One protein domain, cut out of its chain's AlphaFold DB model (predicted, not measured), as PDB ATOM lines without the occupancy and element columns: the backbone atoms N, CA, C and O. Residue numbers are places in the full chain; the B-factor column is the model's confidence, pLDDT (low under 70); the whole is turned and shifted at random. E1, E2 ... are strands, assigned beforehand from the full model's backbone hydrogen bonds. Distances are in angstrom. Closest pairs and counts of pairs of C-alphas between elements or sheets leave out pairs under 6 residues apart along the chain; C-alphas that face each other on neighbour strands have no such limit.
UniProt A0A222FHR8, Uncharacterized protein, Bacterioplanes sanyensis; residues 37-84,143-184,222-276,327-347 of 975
ATOM      1  N   LYS A  37      20.950  -6.297   2.140       56.34
ATOM      2  CA  LYS A  37      20.349  -7.233   1.177       56.34
ATOM      3  C   LYS A  37      21.448  -7.776   0.264       56.34
ATOM      4  O   LYS A  37      21.438  -7.552  -0.945       56.34
ATOM      5  N   GLN A  38      22.419  -8.482   0.846       56.00
ATOM      6  CA  GLN A  38      23.410  -9.213   0.059       56.00
ATOM      7  C   GLN A  38      22.788 -10.510  -0.452       56.00
ATOM      8  O   GLN A  38      22.829 -11.556   0.191       56.00
ATOM      9  N   HIS A  39      22.178 -10.416  -1.625       61.06
ATOM     10  CA  HIS A  39      21.974 -11.559  -2.495       61.06
ATOM     11  C   HIS A  39      23.151 -11.525  -3.456       61.06
ATOM     12  O   HIS A  39      23.226 -10.610  -4.260       61.06
ATOM     13  N   GLY A  40      24.117 -12.419  -3.282       65.81
ATOM     14  CA  GLY A  40      25.281 -12.502  -4.151       65.81
ATOM     15  C   GLY A  40      25.861 -13.901  -4.082       65.81
ATOM     16  O   GLY A  40      26.069 -14.447  -3.000       65.81
ATOM     17  N   SER A  41      26.045 -14.532  -5.230       84.56
ATOM     18  CA  SER A  41      26.722 -15.819  -5.363       84.56
ATOM     19  C   SER A  41      27.754 -15.717  -6.469       84.56
ATOM     20  O   SER A  41      27.542 -15.018  -7.457       84.56
ATOM     21  N   GLU A  42      28.872 -16.411  -6.299       88.38
ATOM     22  CA  GLU A  42      29.860 -16.582  -7.355       88.38
ATOM     23  C   GLU A  42      29.646 -17.951  -7.998       88.38
ATOM     24  O   GLU A  42      29.646 -18.980  -7.314       88.38
ATOM     25  N   PHE A  43      29.411 -17.968  -9.307       88.94
ATOM     26  CA  PHE A  43      29.190 -19.187 -10.067       88.94
ATOM     27  C   PHE A  43      30.121 -19.235 -11.269       88.94
ATOM     28  O   PHE A  43      30.018 -18.420 -12.182       88.94
ATOM     29  N   THR A  44      31.010 -20.225 -11.277       90.12
ATOM     30  CA  THR A  44      31.949 -20.466 -12.373       90.12
ATOM     31  C   THR A  44      31.605 -21.775 -13.067       90.12
ATOM     32  O   THR A  44      31.569 -22.840 -12.447       90.12
ATOM     33  N   ILE A  45      31.384 -21.708 -14.374       93.06
ATOM     34  CA  ILE A  45      31.045 -22.842 -15.229       93.06
ATOM     35  C   ILE A  45      32.047 -22.855 -16.370       93.06
ATOM     36  O   ILE A  45      32.124 -21.914 -17.141       93.06
ATOM     37  N   THR A  46      32.812 -23.927 -16.529       91.38
ATOM     38  CA  THR A  46      33.857 -23.981 -17.566       91.38
ATOM     39  C   THR A  46      33.333 -24.258 -18.977       91.38
ATOM     40  O   THR A  46      34.074 -24.092 -19.937       91.38
ATOM     41  N   GLY A  47      32.081 -24.703 -19.109       92.94
ATOM     42  CA  GLY A  47      31.425 -24.994 -20.385       92.94
ATOM     43  C   GLY A  47      30.168 -24.154 -20.586       92.94
ATOM     44  O   GLY A  47      30.107 -23.002 -20.172       92.94
ATOM     45  N   ASN A  48      29.147 -24.745 -21.206       94.31
ATOM     46  CA  ASN A  48      27.872 -24.073 -21.461       94.31
ATOM     47  C   ASN A  48      26.956 -24.065 -20.235       94.31
ATOM     48  O   ASN A  48      26.888 -25.036 -19.477       94.31
ATOM     49  N   ALA A  49      26.178 -22.997 -20.113       95.25
ATOM     50  CA  ALA A  49      25.175 -22.787 -19.088       95.25
ATOM     51  C   ALA A  49      23.846 -22.394 -19.727       95.25
ATOM     52  O   ALA A  49      23.792 -21.534 -20.602       95.25
ATOM     53  N   SER A  50      22.759 -23.009 -19.275       93.75
ATOM     54  CA  SER A  50      21.416 -22.622 -19.689       93.75
ATOM     55  C   SER A  50      20.501 -22.626 -18.479       93.75
ATOM     56  O   SER A  50      20.421 -23.622 -17.755       93.75
ATOM     57  N   VAL A  51      19.826 -21.502 -18.266       93.31
ATOM     58  CA  VAL A  51      18.813 -21.331 -17.230       93.31
ATOM     59  C   VAL A  51      17.519 -20.961 -17.932       93.31
ATOM     60  O   VAL A  51      17.495 -20.047 -18.752       93.31
ATOM     61  N   SER A  52      16.444 -21.690 -17.629       92.50
ATOM     62  CA  SER A  52      15.126 -21.388 -18.181       92.50
ATOM     63  C   SER A  52      14.041 -21.425 -17.116       92.50
ATOM     64  O   SER A  52      14.043 -22.305 -16.249       92.50
ATOM     65  N   ALA A  53      13.103 -20.486 -17.198       91.00
ATOM     66  CA  ALA A  53      11.912 -20.430 -16.363       91.00
ATOM     67  C   ALA A  53      10.663 -20.519 -17.252       91.00
ATOM     68  O   ALA A  53      10.564 -19.864 -18.284       91.00
ATOM     69  N   ARG A  54       9.702 -21.371 -16.875       83.00
ATOM     70  CA  ARG A  54       8.457 -21.596 -17.633       83.00
ATOM     71  C   ARG A  54       7.260 -20.983 -16.910       83.00
ATOM     72  O   ARG A  54       7.334 -20.730 -15.713       83.00
ATOM     73  N   ASP A  55       6.160 -20.798 -17.640       77.56
ATOM     74  CA  ASP A  55       4.851 -20.376 -17.114       77.56
ATOM     75  C   ASP A  55       4.847 -19.012 -16.390       77.56
ATOM     76  O   ASP A  55       4.256 -18.874 -15.321       77.56
ATOM     77  N   GLY A  56       5.486 -17.985 -16.965       73.62
ATOM     78  CA  GLY A  56       5.555 -16.661 -16.327       73.62
ATOM     79  C   GLY A  56       6.614 -16.541 -15.236       73.62
ATOM     80  O   GLY A  56       6.523 -15.651 -14.397       73.62
ATOM     81  N   GLY A  57       7.578 -17.463 -15.203       86.06
ATOM     82  CA  GLY A  57       8.696 -17.411 -14.269       86.06
ATOM     83  C   GLY A  57       9.736 -16.350 -14.641       86.06
ATOM     84  O   GLY A  57       9.926 -16.046 -15.819       86.06
ATOM     85  N   ALA A  58      10.426 -15.848 -13.615       93.19
ATOM     86  CA  ALA A  58      11.515 -14.883 -13.720       93.19
ATOM     87  C   ALA A  58      12.875 -15.528 -13.394       93.19
ATOM     88  O   ALA A  58      12.946 -16.489 -12.620       93.19
ATOM     89  N   ILE A  59      13.949 -14.990 -13.971       94.75
ATOM     90  CA  ILE A  59      15.338 -15.278 -13.599       94.75
ATOM     91  C   ILE A  59      15.924 -14.014 -12.973       94.75
ATOM     92  O   ILE A  59      16.123 -13.028 -13.676       94.75
ATOM     93  N   ASP A  60      16.249 -14.071 -11.681       93.06
ATOM     94  CA  ASP A  60      16.868 -12.965 -10.947       93.06
ATOM     95  C   ASP A  60      18.337 -13.284 -10.631       93.06
ATOM     96  O   ASP A  60      18.644 -14.205  -9.867       93.06
ATOM     97  N   ILE A  61      19.252 -12.505 -11.200       92.62
ATOM     98  CA  ILE A  61      20.682 -12.493 -10.883       92.62
ATOM     99  C   ILE A  61      20.948 -11.193 -10.130       92.62
ATOM    100  O   ILE A  61      21.094 -10.133 -10.729       92.62
ATOM    101  N   ILE A  62      20.963 -11.263  -8.802       92.44
ATOM    102  CA  ILE A  62      21.128 -10.093  -7.932       92.44
ATOM    103  C   ILE A  62      22.500 -10.178  -7.272       92.44
ATOM    104  O   ILE A  62      22.855 -11.262  -6.810       92.44
ATOM    105  N   GLY A  63      23.263  -9.076  -7.283       89.75
ATOM    106  CA  GLY A  63      24.599  -8.920  -6.686       89.75
ATOM    107  C   GLY A  63      25.582 -10.070  -6.910       89.75
ATOM    108  O   GLY A  63      26.414 -10.332  -6.044       89.75
ATOM    109  N   SER A  64      25.441 -10.806  -8.011       92.50
ATOM    110  CA  SER A  64      26.110 -12.091  -8.225       92.50
ATOM    111  C   SER A  64      27.159 -11.992  -9.324       92.50
ATOM    112  O   SER A  64      27.037 -11.182 -10.241       92.50
ATOM    113  N   SER A  65      28.171 -12.853  -9.244       92.62
ATOM    114  CA  SER A  65      29.179 -13.030 -10.286       92.62
ATOM    115  C   SER A  65      28.936 -14.353 -11.004       92.62
ATOM    116  O   SER A  65      28.929 -15.411 -10.376       92.62
ATOM    117  N   LEU A  66      28.712 -14.298 -12.312       94.25
ATOM    118  CA  LEU A  66      28.478 -15.453 -13.167       94.25
ATOM    119  C   LEU A  66      29.537 -15.484 -14.271       94.25
ATOM    120  O   LEU A  66      29.535 -14.632 -15.154       94.25
ATOM    121  N   ASP A  67      30.417 -16.478 -14.228       95.69
ATOM    122  CA  ASP A  67      31.480 -16.692 -15.210       95.69
ATOM    123  C   ASP A  67      31.249 -18.014 -15.954       95.69
ATOM    124  O   ASP A  67      31.236 -19.091 -15.350       95.69
ATOM    125  N   VAL A  68      31.018 -17.935 -17.263       96.00
ATOM    126  CA  VAL A  68      30.658 -19.069 -18.121       96.00
ATOM    127  C   VAL A  68      31.636 -19.184 -19.286       96.00
ATOM    128  O   VAL A  68      31.590 -18.412 -20.234       96.00
ATOM    129  N   GLY A  69      32.495 -20.198 -19.269       93.88
ATOM    130  CA  GLY A  69      33.600 -20.339 -20.219       93.88
ATOM    131  C   GLY A  69      33.185 -20.387 -21.694       93.88
ATOM    132  O   GLY A  69      33.924 -19.894 -22.542       93.88
ATOM    133  N   GLU A  70      32.014 -20.949 -22.014       95.88
ATOM    134  CA  GLU A  70      31.513 -21.044 -23.393       95.88
ATOM    135  C   GLU A  70      30.255 -20.185 -23.608       95.88
ATOM    136  O   GLU A  70      30.361 -18.980 -23.816       95.88
ATOM    137  N   HIS A  71      29.057 -20.772 -23.598       97.00
ATOM    138  CA  HIS A  71      27.807 -20.068 -23.885       97.00
ATOM    139  C   HIS A  71      26.910 -19.973 -22.651       97.00
ATOM    140  O   HIS A  71      26.636 -20.991 -22.013       97.00
ATOM    141  N   LEU A  72      26.391 -18.779 -22.365       97.25
ATOM    142  CA  LEU A  72      25.329 -18.556 -21.386       97.25
ATOM    143  C   LEU A  72      24.004 -18.274 -22.101       97.25
ATOM    144  O   LEU A  72      23.921 -17.351 -22.905       97.25
ATOM    145  N   SER A  73      22.961 -19.032 -21.762       96.81
ATOM    146  CA  SER A  73      21.601 -18.830 -22.267       96.81
ATOM    147  C   SER A  73      20.600 -18.615 -21.130       96.81
ATOM    148  O   SER A  73      20.511 -19.454 -20.227       96.81
ATOM    149  N   LEU A  74      19.844 -17.516 -21.184       96.12
ATOM    150  CA  LEU A  74      18.782 -17.174 -20.229       96.12
ATOM    151  C   LEU A  74      17.427 -17.062 -20.948       96.12
ATOM    152  O   LEU A  74      17.240 -16.169 -21.775       96.12
ATOM    153  N   ASP A  75      16.486 -17.952 -20.627       95.06
ATOM    154  CA  ASP A  75      15.164 -18.038 -21.277       95.06
ATOM    155  C   ASP A  75      14.023 -17.999 -20.247       95.06
ATOM    156  O   ASP A  75      13.767 -18.979 -19.543       95.06
ATOM    157  N   ALA A  76      13.358 -16.856 -20.108       95.69
ATOM    158  CA  ALA A  76      12.298 -16.632 -19.122       95.69
ATOM    159  C   ALA A  76      11.381 -15.486 -19.553       95.69
ATOM    160  O   ALA A  76      11.759 -14.689 -20.400       95.69
ATOM    161  N   ASP A  77      10.196 -15.344 -18.952       95.50
ATOM    162  CA  ASP A  77       9.352 -14.176 -19.245       95.50
ATOM    163  C   ASP A  77      10.041 -12.880 -18.776       95.50
ATOM    164  O   ASP A  77      10.093 -11.908 -19.531       95.50
ATOM    165  N   ASP A  78      10.652 -12.906 -17.592       96.12
ATOM    166  CA  ASP A  78      11.424 -11.798 -17.030       96.12
ATOM    167  C   ASP A  78      12.852 -12.259 -16.706       96.12
ATOM    168  O   ASP A  78      13.053 -13.282 -16.048       96.12
ATOM    169  N   VAL A  79      13.855 -11.511 -17.161       97.06
ATOM    170  CA  VAL A  79      15.265 -11.720 -16.810       97.06
ATOM    171  C   VAL A  79      15.790 -10.435 -16.185       97.06
ATOM    172  O   VAL A  79      15.897  -9.415 -16.862       97.06
ATOM    173  N   ASN A  80      16.137 -10.492 -14.901       96.06
ATOM    174  CA  ASN A  80      16.615  -9.354 -14.128       96.06
ATOM    175  C   ASN A  80      18.058  -9.603 -13.685       96.06
ATOM    176  O   ASN A  80      18.344 -10.574 -12.986       96.06
ATOM    177  N   ILE A  81      18.967  -8.715 -14.068       96.25
ATOM    178  CA  ILE A  81      20.364  -8.712 -13.637       96.25
ATOM    179  C   ILE A  81      20.574  -7.410 -12.869       96.25
ATOM    180  O   ILE A  81      20.694  -6.338 -13.458       96.25
ATOM    181  N   LEU A  82      20.552  -7.496 -11.543       95.06
ATOM    182  CA  LEU A  82      20.447  -6.340 -10.658       95.06
ATOM    183  C   LEU A  82      21.648  -6.263  -9.714       95.06
ATOM    184  O   LEU A  82      22.176  -7.288  -9.276       95.06
ATOM    185  N   ALA A  83      22.064  -5.063  -9.333       93.50
ATOM    186  CA  ALA A  83      23.021  -4.877  -8.253       93.50
ATOM    187  C   ALA A  83      22.444  -5.354  -6.912       93.50
ATOM    188  O   ALA A  83      21.235  -5.300  -6.668       93.50
ATOM    189  N   SER A  84      23.324  -5.759  -5.998       92.38
ATOM    190  CA  SER A  84      22.951  -5.820  -4.580       92.38
ATOM    191  C   SER A  84      23.023  -4.425  -3.968       92.38
ATOM    192  O   SER A  84      23.899  -3.640  -4.323       92.38
ATOM    193  N   SER A 143      26.015  -6.659 -10.353       95.06
ATOM    194  CA  SER A 143      26.134  -8.053 -10.797       95.06
ATOM    195  C   SER A 143      27.090  -8.128 -11.980       95.06
ATOM    196  O   SER A 143      27.005  -7.298 -12.880       95.06
ATOM    197  N   SER A 144      27.967  -9.125 -12.030       94.69
ATOM    198  CA  SER A 144      28.901  -9.305 -13.144       94.69
ATOM    199  C   SER A 144      28.605 -10.587 -13.906       94.69
ATOM    200  O   SER A 144      28.539 -11.659 -13.307       94.69
ATOM    201  N   ILE A 145      28.479 -10.497 -15.227       95.94
ATOM    202  CA  ILE A 145      28.334 -11.655 -16.109       95.94
ATOM    203  C   ILE A 145      29.471 -11.643 -17.115       95.94
ATOM    204  O   ILE A 145      29.641 -10.678 -17.857       95.94
ATOM    205  N   LYS A 146      30.213 -12.745 -17.167       95.75
ATOM    206  CA  LYS A 146      31.229 -13.008 -18.179       95.75
ATOM    207  C   LYS A 146      30.884 -14.298 -18.894       95.75
ATOM    208  O   LYS A 146      30.584 -15.303 -18.253       95.75
ATOM    209  N   ALA A 147      30.909 -14.265 -20.222       96.31
ATOM    210  CA  ALA A 147      30.795 -15.484 -21.004       96.31
ATOM    211  C   ALA A 147      31.558 -15.421 -22.328       96.31
ATOM    212  O   ALA A 147      31.901 -14.340 -22.818       96.31
ATOM    213  N   GLY A 148      31.794 -16.585 -22.933       95.56
ATOM    214  CA  GLY A 148      32.277 -16.676 -24.311       95.56
ATOM    215  C   GLY A 148      31.239 -16.170 -25.322       95.56
ATOM    216  O   GLY A 148      31.595 -15.473 -26.261       95.56
ATOM    217  N   SER A 149      29.955 -16.457 -25.113       96.50
ATOM    218  CA  SER A 149      28.818 -15.871 -25.843       96.50
ATOM    219  C   SER A 149      27.577 -15.831 -24.950       96.50
ATOM    220  O   SER A 149      27.468 -16.619 -24.007       96.50
ATOM    221  N   PHE A 150      26.639 -14.931 -25.238       97.38
ATOM    222  CA  PHE A 150      25.448 -14.717 -24.418       97.38
ATOM    223  C   PHE A 150      24.188 -14.678 -25.276       97.38
ATOM    224  O   PHE A 150      24.111 -13.914 -26.234       97.38
ATOM    225  N   SER A 151      23.188 -15.479 -24.914       97.00
ATOM    226  CA  SER A 151      21.850 -15.384 -25.487       97.00
ATOM    227  C   SER A 151      20.800 -15.144 -24.413       97.00
ATOM    228  O   SER A 151      20.826 -15.759 -23.344       97.00
ATOM    229  N   SER A 152      19.836 -14.276 -24.708       96.31
ATOM    230  CA  SER A 152      18.657 -14.120 -23.864       96.31
ATOM    231  C   SER A 152      17.390 -14.028 -24.697       96.31
ATOM    232  O   SER A 152      17.327 -13.280 -25.671       96.31
ATOM    233  N   THR A 153      16.383 -14.816 -24.323       95.56
ATOM    234  CA  THR A 153      15.028 -14.713 -24.867       95.56
ATOM    235  C   THR A 153      14.086 -14.403 -23.718       95.56
ATOM    236  O   THR A 153      13.955 -15.206 -22.797       95.56
ATOM    237  N   SER A 154      13.457 -13.230 -23.751       95.50
ATOM    238  CA  SER A 154      12.528 -12.825 -22.699       95.50
ATOM    239  C   SER A 154      11.407 -11.924 -23.188       95.50
ATOM    240  O   SER A 154      11.359 -11.547 -24.353       95.50
ATOM    241  N   LYS A 155      10.451 -11.592 -22.319       95.81
ATOM    242  CA  LYS A 155       9.576 -10.434 -22.546       95.81
ATOM    243  C   LYS A 155      10.229  -9.180 -21.991       95.81
ATOM    244  O   LYS A 155      10.192  -8.150 -22.651       95.81
ATOM    245  N   ASN A 156      10.848  -9.269 -20.819       96.81
ATOM    246  CA  ASN A 156      11.578  -8.162 -20.216       96.81
ATOM    247  C   ASN A 156      13.005  -8.599 -19.883       96.81
ATOM    248  O   ASN A 156      13.217  -9.663 -19.295       96.81
ATOM    249  N   LEU A 157      13.988  -7.798 -20.284       97.81
ATOM    250  CA  LEU A 157      15.380  -7.930 -19.873       97.81
ATOM    251  C   LEU A 157      15.804  -6.632 -19.185       97.81
ATOM    252  O   LEU A 157      15.868  -5.580 -19.822       97.81
ATOM    253  N   HIS A 158      16.080  -6.713 -17.885       97.81
ATOM    254  CA  HIS A 158      16.416  -5.563 -17.049       97.81
ATOM    255  C   HIS A 158      17.816  -5.706 -16.464       97.81
ATOM    256  O   HIS A 158      18.105  -6.664 -15.750       97.81
ATOM    257  N   LEU A 159      18.693  -4.760 -16.785       98.00
ATOM    258  CA  LEU A 159      20.057  -4.667 -16.282       98.00
ATOM    259  C   LEU A 159      20.173  -3.379 -15.462       98.00
ATOM    260  O   LEU A 159      20.283  -2.306 -16.047       98.00
ATOM    261  N   ALA A 160      20.166  -3.473 -14.132       96.56
ATOM    262  CA  ALA A 160      20.293  -2.314 -13.242       96.56
ATOM    263  C   ALA A 160      21.482  -2.482 -12.300       96.56
ATOM    264  O   ALA A 160      21.445  -3.311 -11.394       96.56
ATOM    265  N   GLY A 161      22.551  -1.717 -12.512       94.69
ATOM    266  CA  GLY A 161      23.840  -1.969 -11.864       94.69
ATOM    267  C   GLY A 161      24.375  -3.354 -12.240       94.69
ATOM    268  O   GLY A 161      24.500  -4.249 -11.405       94.69
ATOM    269  N   ALA A 162      24.636  -3.566 -13.528       96.38
ATOM    270  CA  ALA A 162      25.109  -4.843 -14.053       96.38
ATOM    271  C   ALA A 162      26.261  -4.652 -15.040       96.38
ATOM    272  O   ALA A 162      26.226  -3.771 -15.891       96.38
ATOM    273  N   ASN A 163      27.275  -5.505 -14.963       95.94
ATOM    274  CA  ASN A 163      28.400  -5.534 -15.887       95.94
ATOM    275  C   ASN A 163      28.380  -6.850 -16.661       95.94
ATOM    276  O   ASN A 163      28.942  -7.857 -16.227       95.94
ATOM    277  N   VAL A 164      27.686  -6.839 -17.797       96.88
ATOM    278  CA  VAL A 164      27.611  -7.948 -18.748       96.88
ATOM    279  C   VAL A 164      28.685  -7.731 -19.808       96.88
ATOM    280  O   VAL A 164      28.539  -6.897 -20.701       96.88
ATOM    281  N   GLU A 165      29.787  -8.467 -19.678       95.44
ATOM    282  CA  GLU A 165      30.980  -8.335 -20.514       95.44
ATOM    283  C   GLU A 165      31.288  -9.669 -21.198       95.44
ATOM    284  O   GLU A 165      31.800 -10.613 -20.593       95.44
ATOM    285  N   ILE A 166      30.934  -9.761 -22.476       97.12
ATOM    286  CA  ILE A 166      30.951 -11.004 -23.248       97.12
ATOM    287  C   ILE A 166      32.105 -10.969 -24.245       97.12
ATOM    288  O   ILE A 166      32.297  -9.992 -24.963       97.12
ATOM    289  N   THR A 167      32.887 -12.045 -24.317       94.06
ATOM    290  CA  THR A 167      34.064 -12.080 -25.206       94.06
ATOM    291  C   THR A 167      33.661 -12.189 -26.679       94.06
ATOM    292  O   THR A 167      34.291 -11.586 -27.544       94.06
ATOM    293  N   GLY A 168      32.617 -12.965 -26.971       93.94
ATOM    294  CA  GLY A 168      32.106 -13.228 -28.314       93.94
ATOM    295  C   GLY A 168      30.741 -12.592 -28.562       93.94
ATOM    296  O   GLY A 168      30.518 -11.431 -28.220       93.94
ATOM    297  N   ASP A 169      29.852 -13.342 -29.211       96.25
ATOM    298  CA  ASP A 169      28.567 -12.829 -29.689       96.25
ATOM    299  C   ASP A 169      27.532 -12.661 -28.559       96.25
ATOM    300  O   ASP A 169      27.464 -13.466 -27.621       96.25
ATOM    301  N   ILE A 170      26.703 -11.622 -28.687       97.94
ATOM    302  CA  ILE A 170      25.506 -11.369 -27.882       97.94
ATOM    303  C   ILE A 170      24.284 -11.425 -28.797       97.94
ATOM    304  O   ILE A 170      24.206 -10.655 -29.751       97.94
ATOM    305  N   ASP A 171      23.308 -12.266 -28.458       97.94
ATOM    306  CA  ASP A 171      22.019 -12.358 -29.148       97.94
ATOM    307  C   ASP A 171      20.859 -12.202 -28.150       97.94
ATOM    308  O   ASP A 171      20.554 -13.103 -27.365       97.94
ATOM    309  N   ILE A 172      20.185 -11.053 -28.176       98.25
ATOM    310  CA  ILE A 172      19.065 -10.735 -27.280       98.25
ATOM    311  C   ILE A 172      17.779 -10.597 -28.091       98.25
ATOM    312  O   ILE A 172      17.709  -9.827 -29.050       98.25
ATOM    313  N   ILE A 173      16.736 -11.311 -27.672       97.62
ATOM    314  CA  ILE A 173      15.376 -11.187 -28.195       97.62
ATOM    315  C   ILE A 173      14.463 -10.876 -27.015       97.62
ATOM    316  O   ILE A 173      14.247 -11.732 -26.158       97.62
ATOM    317  N   THR A 174      13.932  -9.658 -26.964       96.81
ATOM    318  CA  THR A 174      13.055  -9.233 -25.872       96.81
ATOM    319  C   THR A 174      11.916  -8.334 -26.346       96.81
ATOM    320  O   THR A 174      11.941  -7.832 -27.466       96.81
ATOM    321  N   ASP A 175      10.884  -8.134 -25.528       97.31
ATOM    322  CA  ASP A 175       9.915  -7.068 -25.793       97.31
ATOM    323  C   ASP A 175      10.444  -5.742 -25.222       97.31
ATOM    324  O   ASP A 175      10.484  -4.752 -25.949       97.31
ATOM    325  N   ASN A 176      10.929  -5.724 -23.979       97.50
ATOM    326  CA  ASN A 176      11.472  -4.529 -23.331       97.50
ATOM    327  C   ASN A 176      12.899  -4.774 -22.825       97.50
ATOM    328  O   ASN A 176      13.126  -5.676 -22.020       97.50
ATOM    329  N   LEU A 177      13.843  -3.945 -23.273       98.06
ATOM    330  CA  LEU A 177      15.215  -3.903 -22.774       98.06
ATOM    331  C   LEU A 177      15.416  -2.629 -21.952       98.06
ATOM    332  O   LEU A 177      15.294  -1.535 -22.495       98.06
ATOM    333  N   VAL A 178      15.774  -2.766 -20.678       98.25
ATOM    334  CA  VAL A 178      16.151  -1.637 -19.816       98.25
ATOM    335  C   VAL A 178      17.570  -1.860 -19.318       98.25
ATOM    336  O   VAL A 178      17.863  -2.900 -18.728       98.25
ATOM    337  N   VAL A 179      18.450  -0.892 -19.556       98.25
ATOM    338  CA  VAL A 179      19.841  -0.915 -19.095       98.25
ATOM    339  C   VAL A 179      20.127   0.384 -18.347       98.25
ATOM    340  O   VAL A 179      20.193   1.451 -18.951       98.25
ATOM    341  N   GLU A 180      20.297   0.311 -17.032       97.56
ATOM    342  CA  GLU A 180      20.459   1.485 -16.175       97.56
ATOM    343  C   GLU A 180      21.613   1.346 -15.184       97.56
ATOM    344  O   GLU A 180      21.874   0.280 -14.618       97.56
ATOM    345  N   SER A 181      22.336   2.440 -14.973       97.81
ATOM    346  CA  SER A 181      23.314   2.554 -13.893       97.81
ATOM    347  C   SER A 181      22.641   2.972 -12.588       97.81
ATOM    348  O   SER A 181      21.595   3.616 -12.595       97.81
ATOM    349  N   LEU A 182      23.245   2.606 -11.457       96.31
ATOM    350  CA  LEU A 182      22.734   2.942 -10.129       96.31
ATOM    351  C   LEU A 182      23.723   3.850  -9.397       96.31
ATOM    352  O   LEU A 182      24.934   3.626  -9.436       96.31
ATOM    353  N   GLN A 183      23.191   4.870  -8.727       96.50
ATOM    354  CA  GLN A 183      23.968   5.846  -7.971       96.50
ATOM    355  C   GLN A 183      24.107   5.411  -6.515       96.50
ATOM    356  O   GLN A 183      23.121   5.106  -5.848       96.50
ATOM    357  N   ASN A 184      25.331   5.430  -6.004       94.75
ATOM    358  CA  ASN A 184      25.588   5.306  -4.580       94.75
ATOM    359  C   ASN A 184      25.194   6.603  -3.883       94.75
ATOM    360  O   ASN A 184      25.580   7.687  -4.320       94.75
ATOM    361  N   ASP A 222      29.425   5.217  -9.213       91.38
ATOM    362  CA  ASP A 222      30.805   4.722  -9.081       91.38
ATOM    363  C   ASP A 222      31.146   3.654 -10.137       91.38
ATOM    364  O   ASP A 222      32.246   3.650 -10.681       91.38
ATOM    365  N   ASN A 223      30.197   2.763 -10.454       91.69
ATOM    366  CA  ASN A 223      30.366   1.704 -11.451       91.69
ATOM    367  C   ASN A 223      29.218   1.717 -12.460       91.69
ATOM    368  O   ASN A 223      28.106   1.273 -12.168       91.69
ATOM    369  N   GLN A 224      29.508   2.183 -13.672       94.69
ATOM    370  CA  GLN A 224      28.540   2.231 -14.762       94.69
ATOM    371  C   GLN A 224      28.096   0.822 -15.196       94.69
ATOM    372  O   GLN A 224      28.924  -0.082 -15.343       94.69
ATOM    373  N   THR A 225      26.798   0.639 -15.443       97.00
ATOM    374  CA  THR A 225      26.238  -0.578 -16.041       97.00
ATOM    375  C   THR A 225      26.721  -0.724 -17.480       97.00
ATOM    376  O   THR A 225      26.704   0.231 -18.261       97.00
ATOM    377  N   THR A 226      27.135  -1.934 -17.843       96.88
ATOM    378  CA  THR A 226      27.627  -2.269 -19.179       96.88
ATOM    379  C   THR A 226      26.917  -3.499 -19.734       96.88
ATOM    380  O   THR A 226      26.745  -4.504 -19.049       96.88
ATOM    381  N   LEU A 227      26.543  -3.421 -21.008       97.50
ATOM    382  CA  LEU A 227      26.166  -4.544 -21.856       97.50
ATOM    383  C   LEU A 227      27.057  -4.492 -23.094       97.50
ATOM    384  O   LEU A 227      26.768  -3.773 -24.055       97.50
ATOM    385  N   ILE A 228      28.177  -5.210 -23.037       96.69
ATOM    386  CA  ILE A 228      29.193  -5.178 -24.087       96.69
ATOM    387  C   ILE A 228      29.585  -6.574 -24.551       96.69
ATOM    388  O   ILE A 228      29.743  -7.491 -23.746       96.69
ATOM    389  N   GLY A 229      29.749  -6.723 -25.865       95.81
ATOM    390  CA  GLY A 229      30.229  -7.949 -26.501       95.81
ATOM    391  C   GLY A 229      31.416  -7.673 -27.417       95.81
ATOM    392  O   GLY A 229      31.393  -6.675 -28.135       95.81
ATOM    393  N   GLY A 230      32.419  -8.554 -27.428       93.69
ATOM    394  CA  GLY A 230      33.586  -8.477 -28.318       93.69
ATOM    395  C   GLY A 230      33.375  -9.074 -29.720       93.69
ATOM    396  O   GLY A 230      34.189  -8.833 -30.609       93.69
ATOM    397  N   GLY A 231      32.295  -9.840 -29.929       92.75
ATOM    398  CA  GLY A 231      31.884 -10.428 -31.215       92.75
ATOM    399  C   GLY A 231      30.884  -9.559 -31.981       92.75
ATOM    400  O   GLY A 231      31.145  -8.392 -32.234       92.75
ATOM    401  N   ASN A 232      29.738 -10.106 -32.374       94.31
ATOM    402  CA  ASN A 232      28.582  -9.352 -32.867       94.31
ATOM    403  C   ASN A 232      27.605  -9.107 -31.718       94.31
ATOM    404  O   ASN A 232      27.366 -10.009 -30.917       94.31
ATOM    405  N   VAL A 233      27.001  -7.922 -31.651       97.38
ATOM    406  CA  VAL A 233      25.969  -7.622 -30.646       97.38
ATOM    407  C   VAL A 233      24.644  -7.400 -31.359       97.38
ATOM    408  O   VAL A 233      24.402  -6.322 -31.893       97.38
ATOM    409  N   ASN A 234      23.788  -8.422 -31.383       97.69
ATOM    410  CA  ASN A 234      22.464  -8.382 -31.994       97.69
ATOM    411  C   ASN A 234      21.387  -8.272 -30.913       97.69
ATOM    412  O   ASN A 234      21.195  -9.182 -30.108       97.69
ATOM    413  N   ILE A 235      20.640  -7.173 -30.925       97.81
ATOM    414  CA  ILE A 235      19.556  -6.921 -29.976       97.81
ATOM    415  C   ILE A 235      18.279  -6.650 -30.766       97.81
ATOM    416  O   ILE A 235      18.220  -5.716 -31.561       97.81
ATOM    417  N   ASN A 236      17.245  -7.457 -30.542       97.38
ATOM    418  CA  ASN A 236      15.910  -7.264 -31.096       97.38
ATOM    419  C   ASN A 236      14.919  -7.057 -29.950       97.38
ATOM    420  O   ASN A 236      14.518  -8.019 -29.293       97.38
ATOM    421  N   ALA A 237      14.555  -5.798 -29.725       96.44
ATOM    422  CA  ALA A 237      13.605  -5.351 -28.717       96.44
ATOM    423  C   ALA A 237      12.367  -4.711 -29.376       96.44
ATOM    424  O   ALA A 237      12.386  -4.357 -30.558       96.44
ATOM    425  N   LYS A 238      11.253  -4.548 -28.653       95.69
ATOM    426  CA  LYS A 238      10.209  -3.576 -29.041       95.69
ATOM    427  C   LYS A 238      10.541  -2.198 -28.487       95.69
ATOM    428  O   LYS A 238      10.488  -1.242 -29.253       95.69
ATOM    429  N   ASN A 239      10.924  -2.130 -27.215       96.50
ATOM    430  CA  ASN A 239      11.298  -0.898 -26.529       96.50
ATOM    431  C   ASN A 239      12.683  -1.061 -25.897       96.50
ATOM    432  O   ASN A 239      12.983  -2.114 -25.334       96.50
ATOM    433  N   THR A 240      13.527  -0.035 -26.000       96.94
ATOM    434  CA  THR A 240      14.863  -0.008 -25.393       96.94
ATOM    435  C   THR A 240      15.069   1.286 -24.617       96.94
ATOM    436  O   THR A 240      14.928   2.372 -25.178       96.94
ATOM    437  N   GLU A 241      15.448   1.165 -23.350       97.25
ATOM    438  CA  GLU A 241      15.767   2.276 -22.455       97.25
ATOM    439  C   GLU A 241      17.202   2.130 -21.937       97.25
ATOM    440  O   GLU A 241      17.597   1.063 -21.461       97.25
ATOM    441  N   VAL A 242      17.994   3.196 -22.056       96.75
ATOM    442  CA  VAL A 242      19.388   3.247 -21.600       96.75
ATOM    443  C   VAL A 242      19.587   4.479 -20.720       96.75
ATOM    444  O   VAL A 242      19.561   5.605 -21.214       96.75
ATOM    445  N   HIS A 243      19.816   4.271 -19.422       96.50
ATOM    446  CA  HIS A 243      19.951   5.340 -18.427       96.50
ATOM    447  C   HIS A 243      21.357   5.348 -17.820       96.50
ATOM    448  O   HIS A 243      21.697   4.499 -16.995       96.50
ATOM    449  N   GLY A 244      22.204   6.281 -18.259       94.75
ATOM    450  CA  GLY A 244      23.589   6.399 -17.803       94.75
ATOM    451  C   GLY A 244      24.401   5.113 -17.968       94.75
ATOM    452  O   GLY A 244      25.328   4.883 -17.199       94.75
ATOM    453  N   ALA A 245      24.038   4.231 -18.900       97.12
ATOM    454  CA  ALA A 245      24.656   2.921 -19.099       97.12
ATOM    455  C   ALA A 245      25.264   2.790 -20.499       97.12
ATOM    456  O   ALA A 245      24.965   3.589 -21.385       97.12
ATOM    457  N   VAL A 246      26.104   1.772 -20.708       97.00
ATOM    458  CA  VAL A 246      26.761   1.517 -21.999       97.00
ATOM    459  C   VAL A 246      26.207   0.255 -22.645       97.00
ATOM    460  O   VAL A 246      26.306  -0.827 -22.067       97.00
ATOM    461  N   VAL A 247      25.707   0.373 -23.874       97.00
ATOM    462  CA  VAL A 247      25.339  -0.767 -24.727       97.00
ATOM    463  C   VAL A 247      26.162  -0.702 -26.005       97.00
ATOM    464  O   VAL A 247      25.976   0.205 -26.814       97.00
ATOM    465  N   ALA A 248      27.101  -1.626 -26.199       96.62
ATOM    466  CA  ALA A 248      28.061  -1.516 -27.298       96.62
ATOM    467  C   ALA A 248      28.624  -2.857 -27.768       96.62
ATOM    468  O   ALA A 248      28.706  -3.829 -27.022       96.62
ATOM    469  N   ASN A 249      29.107  -2.877 -29.007       95.94
ATOM    470  CA  ASN A 249      30.081  -3.869 -29.430       95.94
ATOM    471  C   ASN A 249      31.474  -3.350 -29.072       95.94
ATOM    472  O   ASN A 249      32.046  -2.574 -29.826       95.94
ATOM    473  N   ALA A 250      31.980  -3.714 -27.899       95.25
ATOM    474  CA  ALA A 250      33.218  -3.158 -27.376       95.25
ATOM    475  C   ALA A 250      33.984  -4.170 -26.527       95.25
ATOM    476  O   ALA A 250      33.400  -5.078 -25.934       95.25
ATOM    477  N   VAL A 251      35.297  -3.967 -26.436       91.19
ATOM    478  CA  VAL A 251      36.188  -4.727 -25.551       91.19
ATOM    479  C   VAL A 251      36.782  -3.782 -24.517       91.19
ATOM    480  O   VAL A 251      37.232  -2.687 -24.852       91.19
ATOM    481  N   ARG A 252      36.790  -4.220 -23.256       90.31
ATOM    482  CA  ARG A 252      37.485  -3.522 -22.176       90.31
ATOM    483  C   ARG A 252      38.976  -3.841 -22.227       90.31
ATOM    484  O   ARG A 252      39.360  -5.007 -22.168       90.31
ATOM    485  N   ASN A 253      39.797  -2.805 -22.334       88.12
ATOM    486  CA  ASN A 253      41.251  -2.919 -22.302       88.12
ATOM    487  C   ASN A 253      41.753  -3.095 -20.855       88.12
ATOM    488  O   ASN A 253      41.018  -2.862 -19.894       88.12
ATOM    489  N   GLU A 254      43.025  -3.473 -20.686       85.25
ATOM    490  CA  GLU A 254      43.651  -3.643 -19.361       85.25
ATOM    491  C   GLU A 254      43.652  -2.355 -18.515       85.25
ATOM    492  O   GLU A 254      43.625  -2.429 -17.290       85.25
ATOM    493  N   ASP A 255      43.637  -1.183 -19.158       81.38
ATOM    494  CA  ASP A 255      43.551   0.133 -18.508       81.38
ATOM    495  C   ASP A 255      42.113   0.544 -18.124       81.38
ATOM    496  O   ASP A 255      41.897   1.615 -17.558       81.38
ATOM    497  N   GLY A 256      41.116  -0.298 -18.420       82.25
ATOM    498  CA  GLY A 256      39.704  -0.063 -18.120       82.25
ATOM    499  C   GLY A 256      38.932   0.757 -19.165       82.25
ATOM    500  O   GLY A 256      37.699   0.853 -19.045       82.25
ATOM    501  N   SER A 257      39.600   1.298 -20.190       87.19
ATOM    502  CA  SER A 257      38.959   1.958 -21.341       87.19
ATOM    503  C   SER A 257      38.173   0.958 -22.201       87.19
ATOM    504  O   SER A 257      38.399  -0.254 -22.129       87.19
ATOM    505  N   LEU A 258      37.208   1.448 -22.987       91.31
ATOM    506  CA  LEU A 258      36.414   0.621 -23.900       91.31
ATOM    507  C   LEU A 258      36.774   0.950 -25.346       91.31
ATOM    508  O   LEU A 258      36.567   2.070 -25.797       91.31
ATOM    509  N   THR A 259      37.235  -0.051 -26.092       92.12
ATOM    510  CA  THR A 259      37.441   0.083 -27.538       92.12
ATOM    511  C   THR A 259      36.178  -0.342 -28.270       92.12
ATOM    512  O   THR A 259      35.794  -1.511 -28.192       92.12
ATOM    513  N   ASP A 260      35.560   0.581 -29.001       93.62
ATOM    514  CA  ASP A 260      34.427   0.282 -29.878       93.62
ATOM    515  C   ASP A 260      34.874  -0.523 -31.109       93.62
ATOM    516  O   ASP A 260      35.852  -0.185 -31.781       93.62
ATOM    517  N   LEU A 261      34.142  -1.590 -31.411       93.25
ATOM    518  CA  LEU A 261      34.370  -2.491 -32.538       93.25
ATOM    519  C   LEU A 261      33.329  -2.311 -33.659       93.25
ATOM    520  O   LEU A 261      33.510  -2.853 -34.753       93.25
ATOM    521  N   GLY A 262      32.276  -1.517 -33.430       91.19
ATOM    522  CA  GLY A 262      31.381  -1.013 -34.474       91.19
ATOM    523  C   GLY A 262      30.305  -1.975 -34.997       91.19
ATOM    524  O   GLY A 262      29.587  -1.611 -35.929       91.19
ATOM    525  N   ASN A 263      30.168  -3.181 -34.435       93.75
ATOM    526  CA  ASN A 263      29.191  -4.195 -34.868       93.75
ATOM    527  C   ASN A 263      27.993  -4.335 -33.909       93.75
ATOM    528  O   ASN A 263      27.503  -5.444 -33.680       93.75
ATOM    529  N   LEU A 264      27.511  -3.226 -33.332       96.00
ATOM    530  CA  LEU A 264      26.210  -3.204 -32.656       96.00
ATOM    531  C   LEU A 264      25.081  -3.210 -33.699       96.00
ATOM    532  O   LEU A 264      25.036  -2.358 -34.582       96.00
ATOM    533  N   ASN A 265      24.138  -4.135 -33.579       96.31
ATOM    534  CA  ASN A 265      22.916  -4.186 -34.370       96.31
ATOM    535  C   ASN A 265      21.701  -4.173 -33.435       96.31
ATOM    536  O   ASN A 265      21.295  -5.212 -32.912       96.31
ATOM    537  N   LEU A 266      21.134  -2.985 -33.222       96.75
ATOM    538  CA  LEU A 266      19.974  -2.764 -32.363       96.75
ATOM    539  C   LEU A 266      18.722  -2.529 -33.216       96.75
ATOM    540  O   LEU A 266      18.642  -1.561 -33.972       96.75
ATOM    541  N   ILE A 267      17.730  -3.402 -33.066       96.75
ATOM    542  CA  ILE A 267      16.409  -3.286 -33.685       96.75
ATOM    543  C   ILE A 267      15.397  -3.010 -32.571       96.75
ATOM    544  O   ILE A 267      15.171  -3.878 -31.733       96.75
ATOM    545  N   THR A 268      14.796  -1.820 -32.552       96.06
ATOM    546  CA  THR A 268      13.790  -1.416 -31.548       96.06
ATOM    547  C   THR A 268      12.790  -0.430 -32.147       96.06
ATOM    548  O   THR A 268      13.167   0.372 -32.993       96.06
ATOM    549  N   ASP A 269      11.517  -0.459 -31.755       93.62
ATOM    550  CA  ASP A 269      10.527   0.518 -32.239       93.62
ATOM    551  C   ASP A 269      10.644   1.847 -31.476       93.62
ATOM    552  O   ASP A 269      10.602   2.914 -32.092       93.62
ATOM    553  N   GLU A 270      10.862   1.770 -30.159       92.75
ATOM    554  CA  GLU A 270      11.083   2.904 -29.254       92.75
ATOM    555  C   GLU A 270      12.491   2.836 -28.639       92.75
ATOM    556  O   GLU A 270      12.953   1.761 -28.243       92.75
ATOM    557  N   LEU A 271      13.188   3.977 -28.605       94.25
ATOM    558  CA  LEU A 271      14.529   4.118 -28.036       94.25
ATOM    559  C   LEU A 271      14.592   5.381 -27.177       94.25
ATOM    560  O   LEU A 271      14.420   6.484 -27.695       94.25
ATOM    561  N   THR A 272      14.902   5.206 -25.895       94.19
ATOM    562  CA  THR A 272      15.130   6.296 -24.944       94.19
ATOM    563  C   THR A 272      16.538   6.172 -24.387       94.19
ATOM    564  O   THR A 272      16.879   5.153 -23.791       94.19
ATOM    565  N   VAL A 273      17.356   7.206 -24.566       94.94
ATOM    566  CA  VAL A 273      18.695   7.278 -23.975       94.94
ATOM    567  C   VAL A 273      18.780   8.540 -23.133       94.94
ATOM    568  O   VAL A 273      18.494   9.628 -23.628       94.94
ATOM    569  N   THR A 274      19.124   8.396 -21.855       95.00
ATOM    570  CA  THR A 274      19.256   9.525 -20.929       95.00
ATOM    571  C   THR A 274      20.508   9.397 -20.083       95.00
ATOM    572  O   THR A 274      20.937   8.295 -19.744       95.00
ATOM    573  N   ASP A 275      21.028  10.533 -19.649       95.56
ATOM    574  CA  ASP A 275      22.171  10.589 -18.745       95.56
ATOM    575  C   ASP A 275      21.721  10.581 -17.279       95.56
ATOM    576  O   ASP A 275      20.594  10.966 -16.955       95.56
ATOM    577  N   LEU A 276      22.623  10.173 -16.389       94.69
ATOM    578  CA  LEU A 276      22.489  10.354 -14.947       94.69
ATOM    579  C   LEU A 276      23.323  11.553 -14.504       94.69
ATOM    580  O   LEU A 276      24.465  11.723 -14.929       94.69
ATOM    581  N   GLY A 327      24.261   8.113 -20.987       95.12
ATOM    582  CA  GLY A 327      23.654   6.981 -21.683       95.12
ATOM    583  C   GLY A 327      24.330   6.807 -23.043       95.12
ATOM    584  O   GLY A 327      24.257   7.691 -23.892       95.12
ATOM    585  N   THR A 328      25.027   5.689 -23.249       95.12
ATOM    586  CA  THR A 328      25.966   5.536 -24.365       95.12
ATOM    587  C   THR A 328      25.649   4.313 -25.218       95.12
ATOM    588  O   THR A 328      25.558   3.190 -24.718       95.12
ATOM    589  N   LEU A 329      25.541   4.521 -26.533       95.12
ATOM    590  CA  LEU A 329      25.386   3.449 -27.518       95.12
ATOM    591  C   LEU A 329      26.647   3.332 -28.380       95.12
ATOM    592  O   LEU A 329      27.053   4.301 -29.018       95.12
ATOM    593  N   GLY A 330      27.243   2.144 -28.457       91.81
ATOM    594  CA  GLY A 330      28.413   1.889 -29.307       91.81
ATOM    595  C   GLY A 330      28.119   2.017 -30.802       91.81
ATOM    596  O   GLY A 330      26.966   2.116 -31.234       91.81
ATOM    597  N   GLY A 331      29.165   2.020 -31.620       88.25
ATOM    598  CA  GLY A 331      29.118   2.068 -33.074       88.25
ATOM    599  C   GLY A 331      28.379   0.875 -33.679       88.25
ATOM    600  O   GLY A 331      28.433  -0.245 -33.170       88.25
ATOM    601  N   GLY A 332      27.663   1.128 -34.774       89.25
ATOM    602  CA  GLY A 332      26.841   0.128 -35.455       89.25
ATOM    603  C   GLY A 332      25.486   0.667 -35.917       89.25
ATOM    604  O   GLY A 332      25.261   1.883 -35.931       89.25
ATOM    605  N   THR A 333      24.592  -0.238 -36.322       90.94
ATOM    606  CA  THR A 333      23.280   0.062 -36.910       90.94
ATOM    607  C   THR A 333      22.164   0.022 -35.870       90.94
ATOM    608  O   THR A 333      21.963  -0.990 -35.201       90.94
ATOM    609  N   ILE A 334      21.393   1.110 -35.784       93.06
ATOM    610  CA  ILE A 334      20.225   1.231 -34.903       93.06
ATOM    611  C   ILE A 334      18.994   1.492 -35.776       93.06
ATOM    612  O   ILE A 334      18.897   2.530 -36.434       93.06
ATOM    613  N   THR A 335      18.061   0.543 -35.812       94.00
ATOM    614  CA  THR A 335      16.916   0.560 -36.734       94.00
ATOM    615  C   THR A 335      15.603   0.235 -36.033       94.00
ATOM    616  O   THR A 335      15.573  -0.395 -34.979       94.00
ATOM    617  N   ARG A 336      14.495   0.665 -36.628       92.50
ATOM    618  CA  ARG A 336      13.143   0.219 -36.287       92.50
ATOM    619  C   ARG A 336      12.829  -1.094 -36.975       92.50
ATOM    620  O   ARG A 336      13.436  -1.442 -37.989       92.50
ATOM    621  N   ARG A 337      11.821  -1.820 -36.483       87.94
ATOM    622  CA  ARG A 337      11.428  -3.109 -37.077       87.94
ATOM    623  C   ARG A 337      10.898  -2.984 -38.511       87.94
ATOM    624  O   ARG A 337      10.908  -3.961 -39.257       87.94
ATOM    625  N   ASP A 338      10.451  -1.795 -38.910       86.75
ATOM    626  CA  ASP A 338      10.068  -1.488 -40.293       86.75
ATOM    627  C   ASP A 338      11.265  -1.226 -41.232       86.75
ATOM    628  O   ASP A 338      11.071  -1.051 -42.436       86.75
ATOM    629  N   GLY A 339      12.493  -1.240 -40.701       81.62
ATOM    630  CA  GLY A 339      13.740  -1.022 -41.429       81.62
ATOM    631  C   GLY A 339      14.168   0.443 -41.549       81.62
ATOM    632  O   GLY A 339      15.167   0.711 -42.213       81.62
ATOM    633  N   SER A 340      13.443   1.392 -40.943       88.00
ATOM    634  CA  SER A 340      13.863   2.799 -40.865       88.00
ATOM    635  C   SER A 340      14.928   3.023 -39.783       88.00
ATOM    636  O   SER A 340      14.955   2.318 -38.779       88.00
ATOM    637  N   GLU A 341      15.811   4.007 -39.955       85.44
ATOM    638  CA  GLU A 341      16.809   4.372 -38.937       85.44
ATOM    639  C   GLU A 341      16.191   5.240 -37.828       85.44
ATOM    640  O   GLU A 341      15.260   6.019 -38.070       85.44
ATOM    641  N   HIS A 342      16.706   5.118 -36.602       85.06
ATOM    642  CA  HIS A 342      16.339   6.017 -35.501       85.06
ATOM    643  C   HIS A 342      17.001   7.390 -35.644       85.06
ATOM    644  O   HIS A 342      18.135   7.499 -36.101       85.06
ATOM    645  N   GLU A 343      16.306   8.445 -35.207       80.06
ATOM    646  CA  GLU A 343      16.929   9.760 -35.040       80.06
ATOM    647  C   GLU A 343      17.663   9.760 -33.701       80.06
ATOM    648  O   GLU A 343      17.040   9.736 -32.646       80.06
ATOM    649  N   LEU A 344      18.994   9.737 -33.749       79.19
ATOM    650  CA  LEU A 344      19.818   9.564 -32.550       79.19
ATOM    651  C   LEU A 344      20.135  10.880 -31.821       79.19
ATOM    652  O   LEU A 344      20.718  10.825 -30.747       79.19
ATOM    653  N   GLY A 345      19.726  12.040 -32.352       72.44
ATOM    654  CA  GLY A 345      19.802  13.340 -31.663       72.44
ATOM    655  C   GLY A 345      21.125  13.597 -30.925       72.44
ATOM    656  O   GLY A 345      22.198  13.376 -31.485       72.44
ATOM    657  N   ASP A 346      21.016  14.019 -29.662       76.00
ATOM    658  CA  ASP A 346      22.125  14.290 -28.730       76.00
ATOM    659  C   ASP A 346      22.633  13.024 -27.994       76.00
ATOM    660  O   ASP A 346      23.326  13.124 -26.986       76.00
ATOM    661  N   THR A 347      22.284  11.816 -28.462       86.69
ATOM    662  CA  THR A 347      22.698  10.554 -27.819       86.69
ATOM    663  C   THR A 347      24.214  10.394 -27.859       86.69
ATOM    664  O   THR A 347      24.818  10.461 -28.936       86.69
TER     665      THR A 347
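AT A GLANCE: This is residues 37 to 84, 143 to 184, 222 to 276 and 327 to 347 of the 975 residues of an uncharacterized protein of Bacterioplanes sanyensis (UniProt A0A222FHR8). The chain is wound in stacked turns into a three-sided solenoid: one wall is the flat sheet E3 E5 E7 E10 E13 E17, and the larger sheet folds round the other two sides, with E4 and E6 bending at the corner. The tip of the hairpin E14 and E15, residues 253 to 257, sticks out from the side, and residues 336 to 347 make a last loose turn at one end. The printed part has 166 residues, with no named helix and 18 named strands, E1 to E18 in chain order; the class is all strand. The six-strand sheet is all parallel in the order E3 E5 E7 E10 E13 E17, and the branched sheet of 12 strands is parallel except for E14 and E15. The whole is compact, with a radius of gyration of the C-alphas of 14.8 A and spans of 43 by 40 by 31 A.

IN THESE COORDINATES: The branched sheet holds E1 (42 to 45), E2 (49 to 52), E4 (65 to 75, 18.5 A), E6 (143 to 153, 19.1 A), E8 (162 to 166), E9 (170 to 173), E11 (226 to 229), E12 (233 to 236), E14 (246 to 252), E15 (258 to 260), E16 (264 to 267) and E18 (332 to 335). The other sheet holds E3 (58 to 62), E5 (78 to 82), E7 (156 to 160), E10 (176 to 180), E13 (239 to 243) and E17 (270 to 274). E1 begins at C-alpha 42 (29.860, -16.582, -7.355), and E18 ends at C-alpha 335 (16.916, 0.560, -36.734).

HOW THE PARTS SIT: E4 bends by 119 degrees at residue 70, and E6 by 114 degrees at residue 148. E1 and E2 lie on one side of E4, E6 on the other; N 43 and O 65 are 2.8 A apart, N 49 and O 71 2.8 A, and N 66 and O 144 2.8 A. E8 and E9 lie on the other side of E6 from E4, with N 163 and O 143 2.8 A apart and N 171 and O 150 2.9 A. From E8 the parallel neighbours run to E11 and E14, with N 164 and O 226 2.8 A apart and N 227 and O 246 2.8 A. From E9 they run to E12, E16 and E18, with N 234 and O 170, N 265 and O 233, and N 333 and O 264 each 2.8 A apart. In the hairpin E14 and E15, N 259 and O 251 are 2.9 A apart. In the other sheet E3 and E17 are edge strands; N 59 and O 78 are 2.8 A apart, and N 242 and O 272 2.8 A. The two sheets form a sandwich, two sheets face to face, with facing parts 9.2 A centre to centre and strands at 38 degrees. E1 and E18 are apart.

THE WHOLE: The C-alphas of Asp 55 and Asp 255, the two farthest apart, are 43.8 A apart. Residues 85 to 142, 185 to 221 and 277 to 326 are not printed, with C-alpha gaps of 7.3, 6.9 and 7.6 A. The links that are printed whole are tight. Mean pLDDT of the printed part is 92.6; residues 37 to 40 are under 70.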